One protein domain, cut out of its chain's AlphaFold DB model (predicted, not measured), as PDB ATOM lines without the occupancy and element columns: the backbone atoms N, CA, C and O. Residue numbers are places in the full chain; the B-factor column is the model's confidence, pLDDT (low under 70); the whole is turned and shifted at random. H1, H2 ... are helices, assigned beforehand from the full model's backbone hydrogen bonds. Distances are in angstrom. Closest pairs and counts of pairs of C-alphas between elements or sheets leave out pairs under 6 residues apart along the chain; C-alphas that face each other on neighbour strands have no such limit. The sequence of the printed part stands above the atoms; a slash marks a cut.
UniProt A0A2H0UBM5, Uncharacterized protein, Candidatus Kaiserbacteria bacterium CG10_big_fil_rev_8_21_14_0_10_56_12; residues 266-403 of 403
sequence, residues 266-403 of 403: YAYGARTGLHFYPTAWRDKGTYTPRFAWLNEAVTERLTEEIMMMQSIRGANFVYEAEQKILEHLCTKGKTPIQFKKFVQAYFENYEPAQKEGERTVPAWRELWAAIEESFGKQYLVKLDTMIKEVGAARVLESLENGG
ATOM      1  N   TYR A 266     -40.728 -43.658 -14.957       49.56
ATOM      2  CA  TYR A 266     -41.167 -42.661 -15.939       49.56
ATOM      3  C   TYR A 266     -42.208 -41.725 -15.316       49.56
ATOM      4  O   TYR A 266     -43.237 -42.147 -14.783       49.56
ATOM      5  N   ALA A 267     -41.932 -40.424 -15.387       50.62
ATOM      6  CA  ALA A 267     -42.811 -39.364 -14.907       50.62
ATOM      7  C   ALA A 267     -43.835 -38.990 -15.994       50.62
ATOM      8  O   ALA A 267     -43.691 -37.981 -16.679       50.62
ATOM      9  N   TYR A 268     -44.858 -39.820 -16.209       51.12
ATOM     10  CA  TYR A 268     -45.916 -39.488 -17.166       51.12
ATOM     11  C   TYR A 268     -46.924 -38.509 -16.553       51.12
ATOM     12  O   TYR A 268     -47.680 -38.869 -15.654       51.12
ATOM     13  N   GLY A 269     -46.963 -37.274 -17.072       53.88
ATOM     14  CA  GLY A 269     -47.960 -36.269 -16.683       53.88
ATOM     15  C   GLY A 269     -47.843 -35.801 -15.232       53.88
ATOM     16  O   GLY A 269     -48.865 -35.491 -14.612       53.88
ATOM     17  N   ALA A 270     -46.621 -35.801 -14.697       61.94
ATOM     18  CA  ALA A 270     -46.315 -35.297 -13.368       61.94
ATOM     19  C   ALA A 270     -46.433 -33.764 -13.310       61.94
ATOM     20  O   ALA A 270     -46.335 -33.057 -14.316       61.94
ATOM     21  N   ARG A 271     -46.633 -33.240 -12.112       72.44
ATOM     22  CA  ARG A 271     -46.595 -31.813 -11.825       72.44
ATOM     23  C   ARG A 271     -45.978 -31.661 -10.443       72.44
ATOM     24  O   ARG A 271     -46.259 -32.460  -9.556       72.44
ATOM     25  N   THR A 272     -45.128 -30.661 -10.305       75.62
ATOM     26  CA  THR A 272     -44.557 -30.212  -9.033       75.62
ATOM     27  C   THR A 272     -44.941 -28.749  -8.938       75.62
ATOM     28  O   THR A 272     -44.565 -27.983  -9.817       75.62
ATOM     29  N   GLY A 273     -45.787 -28.363  -7.990       84.81
ATOM     30  CA  GLY A 273     -46.250 -26.978  -7.904       84.81
ATOM     31  C   GLY A 273     -46.955 -26.490  -9.175       84.81
ATOM     32  O   GLY A 273     -48.015 -26.986  -9.553       84.81
ATOM     33  N   LEU A 274     -46.382 -25.501  -9.858       88.00
ATOM     34  CA  LEU A 274     -46.871 -24.969 -11.141       88.00
ATOM     35  C   LEU A 274     -46.092 -25.497 -12.356       88.00
ATOM     36  O   LEU A 274     -46.412 -25.158 -13.494       88.00
ATOM     37  N   HIS A 275     -45.097 -26.348 -12.123       80.81
ATOM     38  CA  HIS A 275     -44.236 -26.939 -13.134       80.81
ATOM     39  C   HIS A 275     -44.906 -28.184 -13.735       80.81
ATOM     40  O   HIS A 275     -45.148 -29.175 -13.042       80.81
ATOM     41  N   PHE A 276     -45.199 -28.153 -15.042       75.00
ATOM     42  CA  PHE A 276     -45.853 -29.263 -15.744       75.00
ATOM     43  C   PHE A 276     -44.880 -30.104 -16.551       75.00
ATOM     44  O   PHE A 276     -44.149 -29.588 -17.409       75.00
ATOM     45  N   TYR A 277     -44.987 -31.417 -16.340       70.44
ATOM     46  CA  TYR A 277     -44.222 -32.407 -17.061       70.44
ATOM     47  C   TYR A 277     -45.014 -32.943 -18.276       70.44
ATOM     48  O   TYR A 277     -46.015 -33.637 -18.067       70.44
ATOM     49  N   PRO A 278     -44.666 -32.618 -19.548       59.31
ATOM     50  CA  PRO A 278     -45.437 -33.078 -20.706       59.31
ATOM     51  C   PRO A 278     -45.581 -34.606 -20.775       59.31
ATOM     52  O   PRO A 278     -44.662 -35.365 -20.481       59.31
ATOM     53  N   THR A 279     -46.761 -35.058 -21.209       50.47
ATOM     54  CA  THR A 279     -47.192 -36.467 -21.228       50.47
ATOM     55  C   THR A 279     -46.594 -37.311 -22.353       50.47
ATOM     56  O   THR A 279     -46.768 -38.527 -22.339       50.47
ATOM     57  N   ALA A 280     -45.906 -36.718 -23.332       47.88
ATOM     58  CA  ALA A 280     -45.452 -37.443 -24.512       47.88
ATOM     59  C   ALA A 280     -44.005 -37.121 -24.899       47.88
ATOM     60  O   ALA A 280     -43.662 -35.983 -25.211       47.88
ATOM     61  N   TRP A 281     -43.199 -38.181 -25.008       43.03
ATOM     62  CA  TRP A 281     -42.089 -38.275 -25.955       43.03
ATOM     63  C   TRP A 281     -42.662 -38.154 -27.374       43.03
ATOM     64  O   TRP A 281     -42.934 -39.159 -28.029       43.03
ATOM     65  N   ARG A 282     -42.934 -36.942 -27.854       40.81
ATOM     66  CA  ARG A 282     -43.246 -36.739 -29.271       40.81
ATOM     67  C   ARG A 282     -42.255 -35.760 -29.885       40.81
ATOM     68  O   ARG A 282     -42.302 -34.555 -29.677       40.81
ATOM     69  N   ASP A 283     -41.331 -36.380 -30.613       37.28
ATOM     70  CA  ASP A 283     -40.710 -35.911 -31.853       37.28
ATOM     71  C   ASP A 283     -39.317 -35.269 -31.829       37.28
ATOM     72  O   ASP A 283     -38.715 -35.214 -32.899       37.28
ATOM     73  N   LYS A 284     -38.718 -34.873 -30.690       42.66
ATOM     74  CA  LYS A 284     -37.343 -34.293 -30.714       42.66
ATOM     75  C   LYS A 284     -36.380 -34.655 -29.576       42.66
ATOM     76  O   LYS A 284     -35.284 -34.111 -29.527       42.66
ATOM     77  N   GLY A 285     -36.732 -35.573 -28.677       48.62
ATOM     78  CA  GLY A 285     -35.801 -36.074 -27.649       48.62
ATOM     79  C   GLY A 285     -35.373 -35.064 -26.572       48.62
ATOM     80  O   GLY A 285     -34.639 -35.442 -25.666       48.62
ATOM     81  N   THR A 286     -35.841 -33.813 -26.618       47.97
ATOM     82  CA  THR A 286     -35.618 -32.821 -25.562       47.97
ATOM     83  C   THR A 286     -36.900 -32.561 -24.796       47.97
ATOM     84  O   THR A 286     -37.932 -32.176 -25.347       47.97
ATOM     85  N   TYR A 287     -36.803 -32.787 -23.498       61.69
ATOM     86  CA  TYR A 287     -37.846 -32.574 -22.527       61.69
ATOM     87  C   TYR A 287     -37.820 -31.112 -22.068       61.69
ATOM     88  O   TYR A 287     -36.933 -30.738 -21.307       61.69
ATOM     89  N   THR A 288     -38.742 -30.265 -22.540       62.09
ATOM     90  CA  THR A 288     -38.819 -28.880 -22.046       62.09
ATOM     91  C   THR A 288     -40.018 -28.724 -21.117       62.09
ATOM     92  O   THR A 288     -41.158 -28.681 -21.599       62.09
ATOM     93  N   PRO A 289     -39.798 -28.634 -19.798       72.94
ATOM     94  CA  PRO A 289     -40.885 -28.424 -18.855       72.94
ATOM     95  C   PRO A 289     -41.640 -27.121 -19.118       72.94
ATOM     96  O   PRO A 289     -41.079 -26.172 -19.667       72.94
ATOM     97  N   ARG A 290     -42.928 -27.051 -18.763       85.25
ATOM     98  CA  ARG A 290     -43.738 -25.825 -18.904       85.25
ATOM     99  C   ARG A 290     -43.836 -25.096 -17.572       85.25
ATOM    100  O   ARG A 290     -44.079 -25.737 -16.553       85.25
ATOM    101  N   PHE A 291     -43.709 -23.769 -17.628       91.81
ATOM    102  CA  PHE A 291     -43.924 -22.862 -16.502       91.81
ATOM    103  C   PHE A 291     -42.964 -23.084 -15.323       91.81
ATOM    104  O   PHE A 291     -43.311 -22.766 -14.193       91.81
ATOM    105  N   ALA A 292     -41.752 -23.593 -15.588       90.31
ATOM    106  CA  ALA A 292     -40.706 -23.727 -14.571       90.31
ATOM    107  C   ALA A 292     -40.399 -22.370 -13.915       90.31
ATOM    108  O   ALA A 292     -40.454 -22.260 -12.701       90.31
ATOM    109  N   TRP A 293     -40.243 -21.307 -14.711       94.19
ATOM    110  CA  TRP A 293     -40.031 -19.943 -14.206       94.19
ATOM    111  C   TRP A 293     -41.141 -19.470 -13.249       94.19
ATOM    112  O   TRP A 293     -40.871 -18.782 -12.272       94.19
ATOM    113  N   LEU A 294     -42.401 -19.837 -13.519       96.06
ATOM    114  CA  LEU A 294     -43.538 -19.438 -12.688       96.06
ATOM    115  C   LEU A 294     -43.556 -20.235 -11.383       96.06
ATOM    116  O   LEU A 294     -43.950 -19.704 -10.349       96.06
ATOM    117  N   ASN A 295     -43.148 -21.502 -11.446       94.62
ATOM    118  CA  ASN A 295     -42.947 -22.331 -10.270       94.62
ATOM    119  C   ASN A 295     -41.884 -21.711  -9.356       94.62
ATOM    120  O   ASN A 295     -42.204 -21.428  -8.210       94.62
ATOM    121  N   GLU A 296     -40.701 -21.388  -9.891       93.38
ATOM    122  CA  GLU A 296     -39.622 -20.745  -9.126       93.38
ATOM    123  C   GLU A 296     -40.040 -19.381  -8.562       93.38
ATOM    124  O   GLU A 296     -39.826 -19.120  -7.383       93.38
ATOM    125  N   ALA A 297     -40.727 -18.539  -9.343       96.50
ATOM    126  CA  ALA A 297     -41.208 -17.238  -8.867       96.50
ATOM    127  C   ALA A 297     -42.161 -17.352  -7.668       96.50
ATOM    128  O   ALA A 297     -42.117 -16.535  -6.746       96.50
ATOM    129  N   VAL A 298     -43.069 -18.336  -7.696       97.19
ATOM    130  CA  VAL A 298     -44.015 -18.567  -6.597       97.19
ATOM    131  C   VAL A 298     -43.301 -19.167  -5.393       97.19
ATOM    132  O   VAL A 298     -43.556 -18.712  -4.279       97.19
ATOM    133  N   THR A 299     -42.410 -20.138  -5.605       96.19
ATOM    134  CA  THR A 299     -41.595 -20.731  -4.541       96.19
ATOM    135  C   THR A 299     -40.774 -19.663  -3.839       96.19
ATOM    136  O   THR A 299     -40.911 -19.508  -2.633       96.19
ATOM    137  N   GLU A 300     -40.023 -18.852  -4.581       95.69
ATOM    138  CA  GLU A 300     -39.151 -17.827  -4.012       95.69
ATOM    139  C   GLU A 300     -39.933 -16.785  -3.203       95.69
ATOM    140  O   GLU A 300     -39.566 -16.459  -2.074       95.69
ATOM    141  N   ARG A 301     -41.077 -16.318  -3.721       96.12
ATOM    142  CA  ARG A 301     -41.933 -15.384  -2.982       96.12
ATOM    143  C   ARG A 301     -42.501 -16.000  -1.699       96.12
ATOM    144  O   ARG A 301     -42.687 -15.294  -0.712       96.12
ATOM    145  N   LEU A 302     -42.807 -17.299  -1.693       96.50
ATOM    146  CA  LEU A 302     -43.227 -18.001  -0.476       96.50
ATOM    147  C   LEU A 302     -42.049 -18.199   0.493       96.50
ATOM    148  O   LEU A 302     -42.249 -18.057   1.698       96.50
ATOM    149  N   THR A 303     -40.838 -18.465  -0.009       95.75
ATOM    150  CA  THR A 303     -39.605 -18.549   0.790       95.75
ATOM    151  C   THR A 303     -39.354 -17.239   1.526       95.75
ATOM    152  O   THR A 303     -39.192 -17.246   2.745       95.75
ATOM    153  N   GLU A 304     -39.418 -16.103   0.825       93.69
ATOM    154  CA  GLU A 304     -39.320 -14.765   1.421       93.69
ATOM    155  C   GLU A 304     -40.297 -14.575   2.581       93.69
ATOM    156  O   GLU A 304     -39.917 -14.133   3.668       93.69
ATOM    157  N   GLU A 305     -41.562 -14.933   2.374       94.88
ATOM    158  CA  GLU A 305     -42.581 -14.791   3.405       94.88
ATOM    159  C   GLU A 305     -42.327 -15.693   4.615       94.88
ATOM    160  O   GLU A 305     -42.489 -15.237   5.748       94.88
ATOM    161  N   ILE A 306     -41.898 -16.941   4.401       94.38
ATOM    162  CA  ILE A 306     -41.525 -17.865   5.481       94.38
ATOM    163  C   ILE A 306     -40.347 -17.305   6.281       94.38
ATOM    164  O   ILE A 306     -40.406 -17.262   7.513       94.38
ATOM    165  N   MET A 307     -39.312 -16.802   5.606       92.25
ATOM    166  CA  MET A 307     -38.151 -16.201   6.264       92.25
ATOM    167  C   MET A 307     -38.539 -14.953   7.067       92.25
ATOM    168  O   MET A 307     -38.087 -14.780   8.202       92.25
ATOM    169  N   MET A 308     -39.444 -14.116   6.543       90.88
ATOM    170  CA  MET A 308     -39.990 -12.975   7.285       90.88
ATOM    171  C   MET A 308     -40.781 -13.413   8.526       90.88
ATOM    172  O   MET A 308     -40.625 -12.799   9.583       90.88
ATOM    173  N   MET A 309     -41.589 -14.478   8.436       90.25
ATOM    174  CA  MET A 309     -42.296 -15.056   9.594       90.25
ATOM    175  C   MET A 309     -41.319 -15.571  10.661       90.25
ATOM    176  O   MET A 309     -41.598 -15.478  11.854       90.25
ATOM    177  N   GLN A 310     -40.145 -16.043  10.242       85.94
ATOM    178  CA  GLN A 310     -39.058 -16.493  11.116       85.94
ATOM    179  C   GLN A 310     -38.138 -15.351  11.584       85.94
ATOM    180  O   GLN A 310     -37.165 -15.596  12.293       85.94
ATOM    181  N   SER A 311     -38.447 -14.095  11.234       87.12
ATOM    182  CA  SER A 311     -37.642 -12.907  11.557       87.12
ATOM    183  C   SER A 311     -36.220 -12.914  10.977       87.12
ATOM    184  O   SER A 311     -35.326 -12.275  11.533       87.12
ATOM    185  N   ILE A 312     -36.014 -13.584   9.844       79.94
ATOM    186  CA  ILE A 312     -34.735 -13.636   9.127       79.94
ATOM    187  C   ILE A 312     -34.738 -12.582   8.019       79.94
ATOM    188  O   ILE A 312     -35.726 -12.417   7.305       79.94
ATOM    189  N   ARG A 313     -33.643 -11.825   7.894       75.06
ATOM    190  CA  ARG A 313     -33.490 -10.739   6.915       75.06
ATOM    191  C   ARG A 313     -32.106 -10.814   6.291       75.06
ATOM    192  O   ARG A 313     -31.169 -11.047   7.025       75.06
ATOM    193  N   GLY A 314     -31.977 -10.480   5.008       63.31
ATOM    194  CA  GLY A 314     -30.661 -10.322   4.373       63.31
ATOM    195  C   GLY A 314     -30.195 -11.495   3.513       63.31
ATOM    196  O   GLY A 314     -29.077 -11.446   3.010       63.31
ATOM    197  N   ALA A 315     -31.044 -12.500   3.278       66.81
ATOM    198  CA  ALA A 315     -30.771 -13.493   2.246       66.81
ATOM    199  C   ALA A 315     -30.754 -12.843   0.854       66.81
ATOM    200  O   ALA A 315     -31.566 -11.963   0.553       66.81
ATOM    201  N   ASN A 316     -29.817 -13.282   0.014       68.44
ATOM    202  CA  ASN A 316     -29.769 -12.899  -1.390       68.44
ATOM    203  C   ASN A 316     -30.815 -13.721  -2.144       68.44
ATOM    204  O   ASN A 316     -30.572 -14.879  -2.471       68.44
ATOM    205  N   PHE A 317     -31.980 -13.128  -2.386       69.56
ATOM    206  CA  PHE A 317     -33.037 -13.777  -3.153       69.56
ATOM    207  C   PHE A 317     -32.612 -13.935  -4.612       69.56
ATOM    208  O   PHE A 317     -32.082 -13.009  -5.235       69.56
ATOM    209  N   VAL A 318     -32.828 -15.131  -5.143       73.62
ATOM    210  CA  VAL A 318     -32.575 -15.477  -6.544       73.62
ATOM    211  C   VAL A 318     -33.877 -15.336  -7.336       73.62
ATOM    212  O   VAL A 318     -34.951 -15.201  -6.762       73.62
ATOM    213  N   TYR A 319     -33.815 -15.318  -8.671       81.00
ATOM    214  CA  TYR A 319     -35.005 -15.187  -9.537       81.00
ATOM    215  C   TYR A 319     -35.742 -13.832  -9.473       81.00
ATOM    216  O   TYR A 319     -36.959 -13.760  -9.662       81.00
ATOM    217  N   GLU A 320     -35.019 -12.726  -9.252       89.56
ATOM    218  CA  GLU A 320     -35.605 -11.372  -9.206       89.56
ATOM    219  C   GLU A 320     -36.426 -11.046 -10.470       89.56
ATOM    220  O   GLU A 320     -37.497 -10.437 -10.394       89.56
ATOM    221  N   ALA A 321     -35.958 -11.476 -11.647       93.81
ATOM    222  CA  ALA A 321     -36.666 -11.236 -12.900       93.81
ATOM    223  C   ALA A 321     -38.004 -11.991 -12.946       93.81
ATOM    224  O   ALA A 321     -39.039 -11.410 -13.272       93.81
ATOM    225  N   GLU A 322     -38.004 -13.272 -12.588       96.38
ATOM    226  CA  GLU A 322     -39.193 -14.115 -12.543       96.38
ATOM    227  C   GLU A 322     -40.200 -13.616 -11.498       96.38
ATOM    228  O   GLU A 322     -41.400 -13.562 -11.788       96.38
ATOM    229  N   GLN A 323     -39.734 -13.174 -10.325       95.56
ATOM    230  CA  GLN A 323     -40.587 -12.551  -9.313       95.56
ATOM    231  C   GLN A 323     -41.249 -11.263  -9.817       95.56
ATOM    232  O   GLN A 323     -42.454 -11.078  -9.626       95.56
ATOM    233  N   LYS A 324     -40.505 -10.385 -10.502       96.25
ATOM    234  CA  LYS A 324     -41.067  -9.159 -11.094       96.25
ATOM    235  C   LYS A 324     -42.059  -9.463 -12.213       96.25
ATOM    236  O   LYS A 324     -43.081  -8.789 -12.334       96.25
ATOM    237  N   ILE A 325     -41.825 -10.512 -13.004       97.62
ATOM    238  CA  ILE A 325     -42.804 -10.989 -13.992       97.62
ATOM    239  C   ILE A 325     -44.067 -11.516 -13.286       97.62
ATOM    240  O   ILE A 325     -45.184 -11.227 -13.721       97.62
ATOM    241  N   LEU A 326     -43.933 -12.245 -12.177       97.88
ATOM    242  CA  LEU A 326     -45.069 -12.666 -11.354       97.88
ATOM    243  C   LEU A 326     -45.819 -11.460 -10.757       97.88
ATOM    244  O   LEU A 326     -47.052 -11.440 -10.760       97.88
ATOM    245  N   GLU A 327     -45.113 -10.429 -10.290       97.25
ATOM    246  CA  GLU A 327     -45.722  -9.178  -9.833       97.25
ATOM    247  C   GLU A 327     -46.463  -8.462 -10.968       97.25
ATOM    248  O   GLU A 327     -47.584  -7.983 -10.766       97.25
ATOM    249  N   HIS A 328     -45.899  -8.455 -12.180       96.75
ATOM    250  CA  HIS A 328     -46.572  -7.954 -13.374       96.75
ATOM    251  C   HIS A 328     -47.883  -8.709 -13.617       96.75
ATOM    252  O   HIS A 328     -48.917  -8.074 -13.805       96.75
ATOM    253  N   LEU A 329     -47.894 -10.046 -13.537       97.25
ATOM    254  CA  LEU A 329     -49.133 -10.827 -13.656       97.25
ATOM    255  C   LEU A 329     -50.169 -10.476 -12.577       97.25
ATOM    256  O   LEU A 329     -51.369 -10.503 -12.847       97.25
ATOM    257  N   CYS A 330     -49.724 -10.164 -11.358       97.75
ATOM    258  CA  CYS A 330     -50.621  -9.818 -10.256       97.75
ATOM    259  C   CYS A 330     -51.231  -8.416 -10.403       97.75
ATOM    260  O   CYS A 330     -52.394  -8.199 -10.052       97.75
ATOM    261  N   THR A 331     -50.436  -7.453 -10.872       96.38
ATOM    262  CA  THR A 331     -50.745  -6.015 -10.765       96.38
ATOM    263  C   THR A 331     -51.092  -5.349 -12.091       96.38
ATOM    264  O   THR A 331     -51.727  -4.292 -12.092       96.38
ATOM    265  N   LYS A 332     -50.677  -5.935 -13.215       93.56
ATOM    266  CA  LYS A 332     -50.925  -5.426 -14.566       93.56
ATOM    267  C   LYS A 332     -52.004  -6.263 -15.258       93.56
ATOM    268  O   LYS A 332     -52.509  -7.241 -14.712       93.56
ATOM    269  N   GLY A 333     -52.382  -5.848 -16.461       93.19
ATOM    270  CA  GLY A 333     -53.512  -6.414 -17.196       93.19
ATOM    271  C   GLY A 333     -54.837  -5.724 -16.860       93.19
ATOM    272  O   GLY A 333     -54.878  -4.725 -16.141       93.19
ATOM    273  N   LYS A 334     -55.933  -6.211 -17.445       96.25
ATOM    274  CA  LYS A 334     -57.260  -5.578 -17.314       96.25
ATOM    275  C   LYS A 334     -57.853  -5.730 -15.916       96.25
ATOM    276  O   LYS A 334     -58.547  -4.829 -15.451       96.25
ATOM    277  N   THR A 335     -57.576  -6.862 -15.274       95.12
ATOM    278  CA  THR A 335     -58.097  -7.207 -13.950       95.12
ATOM    279  C   THR A 335     -56.940  -7.703 -13.082       95.12
ATOM    280  O   THR A 335     -56.257  -8.646 -13.489       95.12
ATOM    281  N   PRO A 336     -56.710  -7.116 -11.894       96.00
ATOM    282  CA  PRO A 336     -55.683  -7.602 -10.978       96.00
ATOM    283  C   PRO A 336     -55.917  -9.064 -10.588       96.00
ATOM    284  O   PRO A 336     -57.037  -9.458 -10.247       96.00
ATOM    285  N   ILE A 337     -54.851  -9.863 -10.592       97.94
ATOM    286  CA  ILE A 337     -54.891 -11.272 -10.198       97.94
ATOM    287  C   ILE A 337     -54.286 -11.383  -8.803       97.94
ATOM    288  O   ILE A 337     -53.118 -11.078  -8.581       97.94
ATOM    289  N   GLN A 338     -55.078 -11.822  -7.829       97.56
ATOM    290  CA  GLN A 338     -54.587 -11.969  -6.462       97.56
ATOM    291  C   GLN A 338     -53.523 -13.072  -6.386       97.56
ATOM    292  O   GLN A 338     -53.782 -14.197  -6.816       97.56
ATOM    293  N   PHE A 339     -52.377 -12.783  -5.754       97.88
ATOM    294  CA  PHE A 339     -51.284 -13.753  -5.569       97.88
ATOM    295  C   PHE A 339     -51.763 -15.072  -4.941       97.88
ATOM    296  O   PHE A 339     -51.322 -16.150  -5.326       97.88
ATOM    297  N   LYS A 340     -52.773 -15.008  -4.065       97.31
ATOM    298  CA  LYS A 340     -53.443 -16.180  -3.493       97.31
ATOM    299  C   LYS A 340     -53.876 -17.222  -4.535       97.31
ATOM    300  O   LYS A 340     -53.760 -18.408  -4.257       97.31
ATOM    301  N   LYS A 341     -54.319 -16.824  -5.735       96.81
ATOM    302  CA  LYS A 341     -54.685 -17.779  -6.800       96.81
ATOM    303  C   LYS A 341     -53.485 -18.595  -7.288       96.81
ATOM    304  O   LYS A 341     -53.638 -19.778  -7.577       96.81
ATOM    305  N   PHE A 342     -52.299 -17.986  -7.340       97.25
ATOM    306  CA  PHE A 342     -51.057 -18.689  -7.662       97.25
ATOM    307  C   PHE A 342     -50.700 -19.691  -6.568       97.25
ATOM    308  O   PHE A 342     -50.415 -20.839  -6.885       97.25
ATOM    309  N   VAL A 343     -50.802 -19.293  -5.297       96.25
ATOM    310  CA  VAL A 343     -50.506 -20.168  -4.150       96.25
ATOM    311  C   VAL A 343     -51.486 -21.343  -4.060       96.25
ATOM    312  O   VAL A 343     -51.074 -22.487  -3.891       96.25
ATOM    313  N   GLN A 344     -52.783 -21.089  -4.256       93.62
ATOM    314  CA  GLN A 344     -53.811 -22.134  -4.305       93.62
ATOM    315  C   GLN A 344     -53.555 -23.136  -5.427       93.62
ATOM    316  O   GLN A 344     -53.660 -24.339  -5.207       93.62
ATOM    317  N   ALA A 345     -53.187 -22.654  -6.616       92.50
ATOM    318  CA  ALA A 345     -52.794 -23.533  -7.703       92.50
ATOM    319  C   ALA A 345     -51.491 -24.279  -7.375       92.50
ATOM    320  O   ALA A 345     -51.411 -25.470  -7.642       92.50
ATOM    321  N   TYR A 346     -50.491 -23.632  -6.778       93.06
ATOM    322  CA  TYR A 346     -49.194 -24.227  -6.434       93.06
ATOM    323  C   TYR A 346     -49.320 -25.414  -5.462       93.06
ATOM    324  O   TYR A 346     -48.742 -26.474  -5.699       93.06
ATOM    325  N   PHE A 347     -50.137 -25.291  -4.415       91.19
ATOM    326  CA  PHE A 347     -50.394 -26.387  -3.468       91.19
ATOM    327  C   PHE A 347     -51.514 -27.340  -3.909       91.19
ATOM    328  O   PHE A 347     -51.875 -28.262  -3.177       91.19
ATOM    329  N   GLU A 348     -52.085 -27.150  -5.100       86.81
ATOM    330  CA  GLU A 348     -53.173 -27.990  -5.580       86.81
ATOM    331  C   GLU A 348     -52.714 -29.430  -5.824       86.81
ATOM    332  O   GLU A 348     -51.912 -29.734  -6.711       86.81
ATOM    333  N   ASN A 349     -53.321 -30.343  -5.077       79.50
ATOM    334  CA  ASN A 349     -53.208 -31.768  -5.315       79.50
ATOM    335  C   ASN A 349     -54.184 -32.211  -6.413       79.50
ATOM    336  O   ASN A 349     -55.356 -31.846  -6.406       79.50
ATOM    337  N   TYR A 350     -53.718 -33.061  -7.325       71.69
ATOM    338  CA  TYR A 350     -54.553 -33.707  -8.339       71.69
ATOM    339  C   TYR A 350     -54.232 -35.196  -8.410       71.69
ATOM    340  O   TYR A 350     -53.153 -35.617  -7.995       71.69
ATOM    341  N   GLU A 351     -55.174 -35.992  -8.917       69.00
ATOM    342  CA  GLU A 351     -54.984 -37.429  -9.092       69.00
ATOM    343  C   GLU A 351     -54.506 -37.717 -10.525       69.00
ATOM    344  O   GLU A 351     -55.289 -37.623 -11.478       69.00
ATOM    345  N   PRO A 352     -53.228 -38.074 -10.730       60.41
ATOM    346  CA  PRO A 352     -52.670 -38.248 -12.068       60.41
ATOM    347  C   PRO A 352     -53.278 -39.449 -12.800       60.41
ATOM    348  O   PRO A 352     -53.332 -39.463 -14.034       60.41
ATOM    349  N   ALA A 353     -53.764 -40.442 -12.045       60.22
ATOM    350  CA  ALA A 353     -54.411 -41.636 -12.576       60.22
ATOM    351  C   ALA A 353     -55.824 -41.380 -13.132       60.22
ATOM    352  O   ALA A 353     -56.369 -42.257 -13.810       60.22
ATOM    353  N   GLN A 354     -56.421 -40.208 -12.880       64.44
ATOM    354  CA  GLN A 354     -57.682 -39.825 -13.518       64.44
ATOM    355  C   GLN A 354     -57.488 -39.680 -15.032       64.44
ATOM    356  O   GLN A 354     -56.448 -39.195 -15.501       64.44
ATOM    357  N   LYS A 355     -58.499 -40.096 -15.807       61.62
ATOM    358  CA  LYS A 355     -58.476 -39.975 -17.269       61.62
ATOM    359  C   LYS A 355     -58.371 -38.509 -17.686       61.62
ATOM    360  O   LYS A 355     -58.838 -37.602 -16.994       61.62
ATOM    361  N   GLU A 356     -57.777 -38.274 -18.849       53.38
ATOM    362  CA  GLU A 356     -57.744 -36.957 -19.484       53.38
ATOM    363  C   GLU A 356     -59.193 -36.481 -19.723       53.38
ATOM    364  O   GLU A 356     -59.948 -37.120 -20.448       53.38
ATOM    365  N   GLY A 357     -59.615 -35.429 -19.009       58.19
ATOM    366  CA  GLY A 357     -61.011 -34.958 -18.931       58.19
ATOM    367  C   GLY A 357     -61.660 -35.109 -17.546       58.19
ATOM    368  O   GLY A 357     -62.432 -34.244 -17.144       58.19
ATOM    369  N   GLU A 358     -61.277 -36.137 -16.784       61.16
ATOM    370  CA  GLU A 358     -61.702 -36.365 -15.391       61.16
ATOM    371  C   GLU A 358     -60.737 -35.732 -14.378       61.16
ATOM    372  O   GLU A 358     -61.112 -35.506 -13.233       61.16
ATOM    373  N   ARG A 359     -59.504 -35.411 -14.803       66.88
ATOM    374  CA  ARG A 359     -58.527 -34.669 -13.991       66.88
ATOM    375  C   ARG A 359     -59.075 -33.301 -13.606       66.88
ATOM    376  O   ARG A 359     -59.170 -32.395 -14.443       66.88
ATOM    377  N   THR A 360     -59.392 -33.135 -12.330       70.31
ATOM    378  CA  THR A 360     -59.809 -31.854 -11.768       70.31
ATOM    379  C   THR A 360     -58.601 -31.148 -11.159       70.31
ATOM    380  O   THR A 360     -58.114 -31.550 -10.110       70.31
ATOM    381  N   VAL A 361     -58.138 -30.092 -11.830       81.88
ATOM    382  CA  VAL A 361     -57.201 -29.085 -11.295       81.88
ATOM    383  C   VAL A 361     -57.927 -27.728 -11.212       81.88
ATOM    384  O   VAL A 361     -57.658 -26.836 -12.022       81.88
ATOM    385  N   PRO A 362     -58.988 -27.611 -10.382       87.19
ATOM    386  CA  PRO A 362     -59.831 -26.417 -10.310       87.19
ATOM    387  C   PRO A 362     -59.062 -25.120 -10.026       87.19
ATOM    388  O   PRO A 362     -59.271 -24.151 -10.750       87.19
ATOM    389  N   ALA A 363     -58.148 -25.091  -9.056       91.12
ATOM    390  CA  ALA A 363     -57.374 -23.900  -8.715       91.12
ATOM    391  C   ALA A 363     -56.455 -23.477  -9.870       91.12
ATOM    392  O   ALA A 363     -56.401 -22.295 -10.216       91.12
ATOM    393  N   TRP A 364     -55.799 -24.430 -10.547       91.00
ATOM    394  CA  TRP A 364     -55.044 -24.131 -11.769       91.00
ATOM    395  C   TRP A 364     -55.934 -23.598 -12.899       91.00
ATOM    396  O   TRP A 364     -55.564 -22.643 -13.579       91.00
ATOM    397  N   ARG A 365     -57.121 -24.184 -13.109       90.38
ATOM    398  CA  ARG A 365     -58.072 -23.717 -14.135       90.38
ATOM    399  C   ARG A 365     -58.578 -22.311 -13.838       90.38
ATOM    400  O   ARG A 365     -58.682 -21.504 -14.758       90.38
ATOM    401  N   GLU A 366     -58.869 -22.011 -12.578       94.44
ATOM    402  CA  GLU A 366     -59.255 -20.672 -12.143       94.44
ATOM    403  C   GLU A 366     -58.132 -19.655 -12.343       94.44
ATOM    404  O   GLU A 366     -58.392 -18.551 -12.822       94.44
ATOM    405  N   LEU A 367     -56.891 -20.017 -12.003       96.44
ATOM    406  CA  LEU A 367     -55.727 -19.175 -12.260       96.44
ATOM    407  C   LEU A 367     -55.570 -18.907 -13.762       96.44
ATOM    408  O   LEU A 367     -55.430 -17.756 -14.171       96.44
ATOM    409  N   TRP A 368     -55.643 -19.953 -14.588       94.81
ATOM    410  CA  TRP A 368     -55.537 -19.832 -16.039       94.81
ATOM    411  C   TRP A 368     -56.612 -18.909 -16.616       94.81
ATOM    412  O   TRP A 368     -56.301 -18.017 -17.403       94.81
ATOM    413  N   ALA A 369     -57.867 -19.095 -16.201       96.06
ATOM    414  CA  ALA A 369     -58.979 -18.259 -16.638       96.06
ATOM    415  C   ALA A 369     -58.773 -16.788 -16.249       96.06
ATOM    416  O   ALA A 369     -58.964 -15.914 -17.091       96.06
ATOM    417  N   ALA A 370     -58.313 -16.516 -15.023       97.94
ATOM    418  CA  ALA A 370     -58.006 -15.157 -14.575       97.94
ATOM    419  C   ALA A 370     -56.892 -14.506 -15.417       97.94
ATOM    420  O   ALA A 370     -56.986 -13.331 -15.775       97.94
ATOM    421  N   ILE A 371     -55.859 -15.273 -15.789       97.75
ATOM    422  CA  ILE A 371     -54.789 -14.789 -16.673       97.75
ATOM    423  C   ILE A 371     -55.332 -14.490 -18.074       97.75
ATOM    424  O   ILE A 371     -55.019 -13.442 -18.640       97.75
ATOM    425  N   GLU A 372     -56.164 -15.366 -18.641       97.00
ATOM    426  CA  GLU A 372     -56.744 -15.137 -19.969       97.00
ATOM    427  C   GLU A 372     -57.722 -13.961 -20.003       97.00
ATOM    428  O   GLU A 372     -57.770 -13.233 -20.997       97.00
ATOM    429  N   GLU A 373     -58.483 -13.748 -18.933       97.62
ATOM    430  CA  GLU A 373     -59.360 -12.588 -18.791       97.62
ATOM    431  C   GLU A 373     -58.551 -11.283 -18.740       97.62
ATOM    432  O   GLU A 373     -58.879 -10.316 -19.437       97.62
ATOM    433  N   SER A 374     -57.458 -11.274 -17.970       97.50
ATOM    434  CA  SER A 374     -56.657 -10.072 -17.741       97.50
ATOM    435  C   SER A 374     -55.738  -9.712 -18.919       97.50
ATOM    436  O   SER A 374     -55.657  -8.539 -19.295       97.50
ATOM    437  N   PHE A 375     -55.101 -10.703 -19.555       97.06
ATOM    438  CA  PHE A 375     -54.061 -10.495 -20.578       97.06
ATOM    439  C   PHE A 375     -54.405 -11.058 -21.967       97.06
ATOM    440  O   PHE A 375     -53.721 -10.771 -22.951       97.06
ATOM    441  N   GLY A 376     -55.484 -11.832 -22.084       96.94
ATOM    442  CA  GLY A 376     -55.927 -12.451 -23.331       96.94
ATOM    443  C   GLY A 376     -55.556 -13.932 -23.465       96.94
ATOM    444  O   GLY A 376     -54.745 -14.493 -22.729       96.94
ATOM    445  N   LYS A 377     -56.175 -14.587 -24.454       96.44
ATOM    446  CA  LYS A 377     -56.041 -16.033 -24.683       96.44
ATOM    447  C   LYS A 377     -54.589 -16.451 -24.907       96.44
ATOM    448  O   LYS A 377     -53.869 -15.819 -25.685       96.44
ATOM    449  N   GLN A 378     -54.203 -17.573 -24.293       93.88
ATOM    450  CA  GLN A 378     -52.861 -18.163 -24.394       93.88
ATOM    451  C   GLN A 378     -51.710 -17.253 -23.922       93.88
ATOM    452  O   GLN A 378     -50.556 -17.531 -24.249       93.88
ATOM    453  N   TYR A 379     -51.982 -16.182 -23.167       96.38
ATOM    454  CA  TYR A 379     -50.935 -15.263 -22.717       96.38
ATOM    455  C   TYR A 379     -49.818 -15.988 -21.957       96.38
ATOM    456  O   TYR A 379     -48.652 -15.872 -22.327       96.38
ATOM    457  N   LEU A 380     -50.176 -16.830 -20.980       95.44
ATOM    458  CA  LEU A 380     -49.197 -17.571 -20.185       95.44
ATOM    459  C   LEU A 380     -48.326 -18.507 -21.039       95.44
ATOM    460  O   LEU A 380     -47.130 -18.637 -20.798       95.44
ATOM    461  N   VAL A 381     -48.906 -19.127 -22.075       93.19
ATOM    462  CA  VAL A 381     -48.167 -19.977 -23.025       93.19
ATOM    463  C   VAL A 381     -47.141 -19.167 -23.802       93.19
ATOM    464  O   VAL A 381     -46.002 -19.610 -23.913       93.19
ATOM    465  N   LYS A 382     -47.535 -18.002 -24.326       95.69
ATOM    466  CA  LYS A 382     -46.640 -17.117 -25.083       95.69
ATOM    467  C   LYS A 382     -45.514 -16.589 -24.201       95.69
ATOM    468  O   LYS A 382     -44.365 -16.616 -24.623       95.69
ATOM    469  N   LEU A 383     -45.841 -16.183 -22.975       96.38
ATOM    470  CA  LEU A 383     -44.871 -15.702 -21.997       96.38
ATOM    471  C   LEU A 383     -43.833 -16.784 -21.654       96.38
ATOM    472  O   LEU A 383     -42.637 -16.530 -21.720       96.38
ATOM    473  N   ASP A 384     -44.279 -18.012 -21.378       95.31
ATOM    474  CA  ASP A 384     -43.394 -19.160 -21.136       95.31
ATOM    475  C   ASP A 384     -42.494 -19.482 -22.337       95.31
ATOM    476  O   ASP A 384     -41.320 -19.792 -22.155       95.31
ATOM    477  N   THR A 385     -43.016 -19.386 -23.565       93.31
ATOM    478  CA  THR A 385     -42.208 -19.539 -24.783       93.31
ATOM    479  C   THR A 385     -41.151 -18.442 -24.892       93.31
ATOM    480  O   THR A 385     -39.985 -18.762 -25.098       93.31
ATOM    481  N   MET A 386     -41.518 -17.176 -24.682       95.19
ATOM    482  CA  MET A 386     -40.570 -16.060 -24.745       95.19
ATOM    483  C   MET A 386     -39.457 -16.193 -23.702       95.19
ATOM    484  O   MET A 386     -38.288 -16.037 -24.039       95.19
ATOM    485  N   ILE A 387     -39.791 -16.541 -22.455       94.75
ATOM    486  CA  ILE A 387     -38.793 -16.722 -21.388       94.75
ATOM    487  C   ILE A 387     -37.795 -17.826 -21.757       94.75
ATOM    488  O   ILE A 387     -36.601 -17.671 -21.528       94.75
ATOM    489  N   LYS A 388     -38.248 -18.912 -22.389       89.62
ATOM    490  CA  LYS A 388     -37.353 -19.981 -22.864       89.62
ATOM    491  C   LYS A 388     -36.483 -19.569 -24.044       89.62
ATOM    492  O   LYS A 388     -35.381 -20.085 -24.186       89.62
ATOM    493  N   GLU A 389     -36.990 -18.699 -24.911       92.25
ATOM    494  CA  GLU A 389     -36.277 -18.255 -26.109       92.25
ATOM    495  C   GLU A 389     -35.221 -17.189 -25.802       92.25
ATOM    496  O   GLU A 389     -34.148 -17.216 -26.402       92.25
ATOM    497  N   VAL A 390     -35.509 -16.252 -24.890       94.19
ATOM    498  CA  VAL A 390     -34.639 -15.085 -24.648       94.19
ATOM    499  C   VAL A 390     -34.247 -14.849 -23.184       94.19
ATOM    500  O   VAL A 390     -33.441 -13.957 -22.927       94.19
ATOM    501  N   GLY A 391     -34.765 -15.633 -22.238       93.38
ATOM    502  CA  GLY A 391     -34.509 -15.493 -20.800       93.38
ATOM    503  C   GLY A 391     -35.459 -14.521 -20.086       93.38
ATOM    504  O   GLY A 391     -35.989 -13.585 -20.689       93.38
ATOM    505  N   ALA A 392     -35.662 -14.726 -18.779       94.69
ATOM    506  CA  ALA A 392     -36.592 -13.939 -17.963       94.69
ATOM    507  C   ALA A 392     -36.227 -12.446 -17.904       94.69
ATOM    508  O   ALA A 392     -37.100 -11.602 -18.084       94.69
ATOM    509  N   ALA A 393     -34.941 -12.106 -17.754       94.50
ATOM    510  CA  ALA A 393     -34.487 -10.713 -17.681       94.50
ATOM    511  C   ALA A 393     -34.880  -9.887 -18.924       94.50
ATOM    512  O   ALA A 393     -35.448  -8.805 -18.801       94.50
ATOM    513  N   ARG A 394     -34.673 -10.424 -20.134       96.12
ATOM    514  CA  ARG A 394     -35.039  -9.732 -21.388       96.12
ATOM    515  C   ARG A 394     -36.548  -9.619 -21.583       96.12
ATOM    516  O   ARG A 394     -37.041  -8.648 -22.160       96.12
ATOM    517  N   VAL A 395     -37.292 -10.626 -21.125       96.75
ATOM    518  CA  VAL A 395     -38.756 -10.570 -21.123       96.75
ATOM    519  C   VAL A 395     -39.241  -9.480 -20.173       96.75
ATOM    520  O   VAL A 395     -40.101  -8.698 -20.570       96.75
ATOM    521  N   LEU A 396     -38.669  -9.380 -18.971       96.50
ATOM    522  CA  LEU A 396     -38.995  -8.324 -18.018       96.50
ATOM    523  C   LEU A 396     -38.744  -6.931 -18.615       96.50
ATOM    524  O   LEU A 396     -39.663  -6.118 -18.623       96.50
ATOM    525  N   GLU A 397     -37.571  -6.688 -19.208       96.06
ATOM    526  CA  GLU A 397     -37.269  -5.419 -19.891       96.06
ATOM    527  C   GLU A 397     -38.314  -5.084 -20.969       96.06
ATOM    528  O   GLU A 397     -38.727  -3.935 -21.128       96.06
ATOM    529  N   SER A 398     -38.773  -6.091 -21.716       95.44
ATOM    530  CA  SER A 398     -39.802  -5.906 -22.743       95.44
ATOM    531  C   SER A 398     -41.167  -5.557 -22.139       95.44
ATOM    532  O   SER A 398     -41.891  -4.736 -22.700       95.44
ATOM    533  N   LEU A 399     -41.522  -6.154 -20.996       94.81
ATOM    534  CA  LEU A 399     -42.762  -5.861 -20.268       94.81
ATOM    535  C   LEU A 399     -42.747  -4.470 -19.620       94.81
ATOM    536  O   LEU A 399     -43.796  -3.839 -19.526       94.81
ATOM    537  N   GLU A 400     -41.582  -3.992 -19.182       92.50
ATOM    538  CA  GLU A 400     -41.414  -2.662 -18.585       92.50
ATOM    539  C   GLU A 400     -41.418  -1.543 -19.636       92.50
ATOM    540  O   GLU A 400     -41.965  -0.470 -19.387       92.50
ATOM    541  N   ASN A 401     -40.866  -1.800 -20.827       90.31
ATOM    542  CA  ASN A 401     -40.780  -0.815 -21.912       90.31
ATOM    543  C   ASN A 401     -41.983  -0.827 -22.875       90.31
ATOM    544  O   ASN A 401     -42.162   0.118 -23.642       90.31
ATOM    545  N   GLY A 402     -42.778  -1.902 -22.883       70.25
ATOM    546  CA  GLY A 402     -43.871  -2.138 -23.836       70.25
ATOM    547  C   GLY A 402     -45.287  -1.925 -23.288       70.25
ATOM    548  O   GLY A 402     -46.232  -2.433 -23.896       70.25
ATOM    549  N   GLY A 403     -45.427  -1.247 -22.143       53.34
ATOM    550  CA  GLY A 403     -46.698  -0.989 -21.448       53.34
ATOM    551  C   GLY A 403     -47.455   0.246 -21.917       53.34
ATOM    552  O   GLY A 403     -46.805   1.298 -22.107       53.34
TER     553      GLY A 403
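AT A GLANCE: This is residues 266 to 403 of the 403 residues of an uncharacterized protein of Candidatus Kaiserbacteria bacterium CG10_big_fil_rev_8_21_14_0_10_56_12 (UniProt A0A2H0UBM5). Six crossed helices pack into one body: H3 and H4 form a helical hairpin, the first half of H1 packs across H2 and on H3, H6 packs on the first part of H2, and H5 runs from the far end of H4 toward H6. Two long stretches with no named element, residues 266 to 291 and 347 to 361, loop away from the helices on the same side of the body, while the last part of H1 reaches out elsewhere. The printed part has 138 residues, with the helices H1 to H6 in that order and no named strand; its class is all helix. It is compact, with a radius of gyration of the C-alphas of 15.9 A and spans of 43 by 37 by 32 A.

HOW THE PARTS SIT: Before the first helix, residues 271 to 272 pair with residues 275 to 276, antiparallel. H1, residues 292 to 309, touches H2, residues 320 to 331, with residues 293 to 301 alone; they are about perpendicular at 89 degrees, and the closest C-alphas, of Ala 297 and Gln 323, are 4.7 A apart. H1 also touches H3, residues 339 to 346, at a steep tilt of 65 degrees, opposite ways, closest at the C-alphas of Val 298 and Val 343, 7.1 A. H3 and H4, residues 362 to 375, are a hairpin at a steep tilt of 44 degrees; the C-alphas of Ala 345 and Trp 364 come closest, at 4.7 A. H4 touches H5, residues 379 to 390, about perpendicular at 80 degrees, with the C-alphas of Glu 372 and Tyr 379 closest at 6.4 A. H5 and H6, residues 392 to 401, only just touch, only at the corner by their link, with 3 pairs of C-alphas within 8 A, the closest those of Ile 387 and Val 395 at 6.2 A. H6 touches H2 at a steep tilt of 45 degrees, the same way, closest at the C-alphas of Ala 321 and Ala 393, 5.3 A. Among the pairs that are apart are H1 and H4, and H3 and H6. In each of the six helices every O i to N i+4 pair is within hydrogen-bond range.

IN THESE COORDINATES: H1 begins at C-alpha 292, (-40.706, -23.727, -14.571), and is 25.7 A long. H2 is 16.1 A long, H3 10.7 A, H4 19.8 A and H5 16.4 A; H4 begins at C-alpha 362, (-59.831, -26.417, -10.310). H6, 14.3 A long, ends at C-alpha 401, (-40.780, -0.815, -21.912).

THE WHOLE: The two C-alphas farthest apart, of Asp 283 and Ser 311, are 49.2 A apart. The printed part has no cut and ends at residue 403, the chain's last. The link from H3 to H4 is long, with 15 residues; those from H4 to H5 and from H5 to H6 are tight. The mean pLDDT of the printed part is 84.0; it is under 70 at residues 266 to 270, 278 to 288, 314 to 317, 351 to 359 and 403.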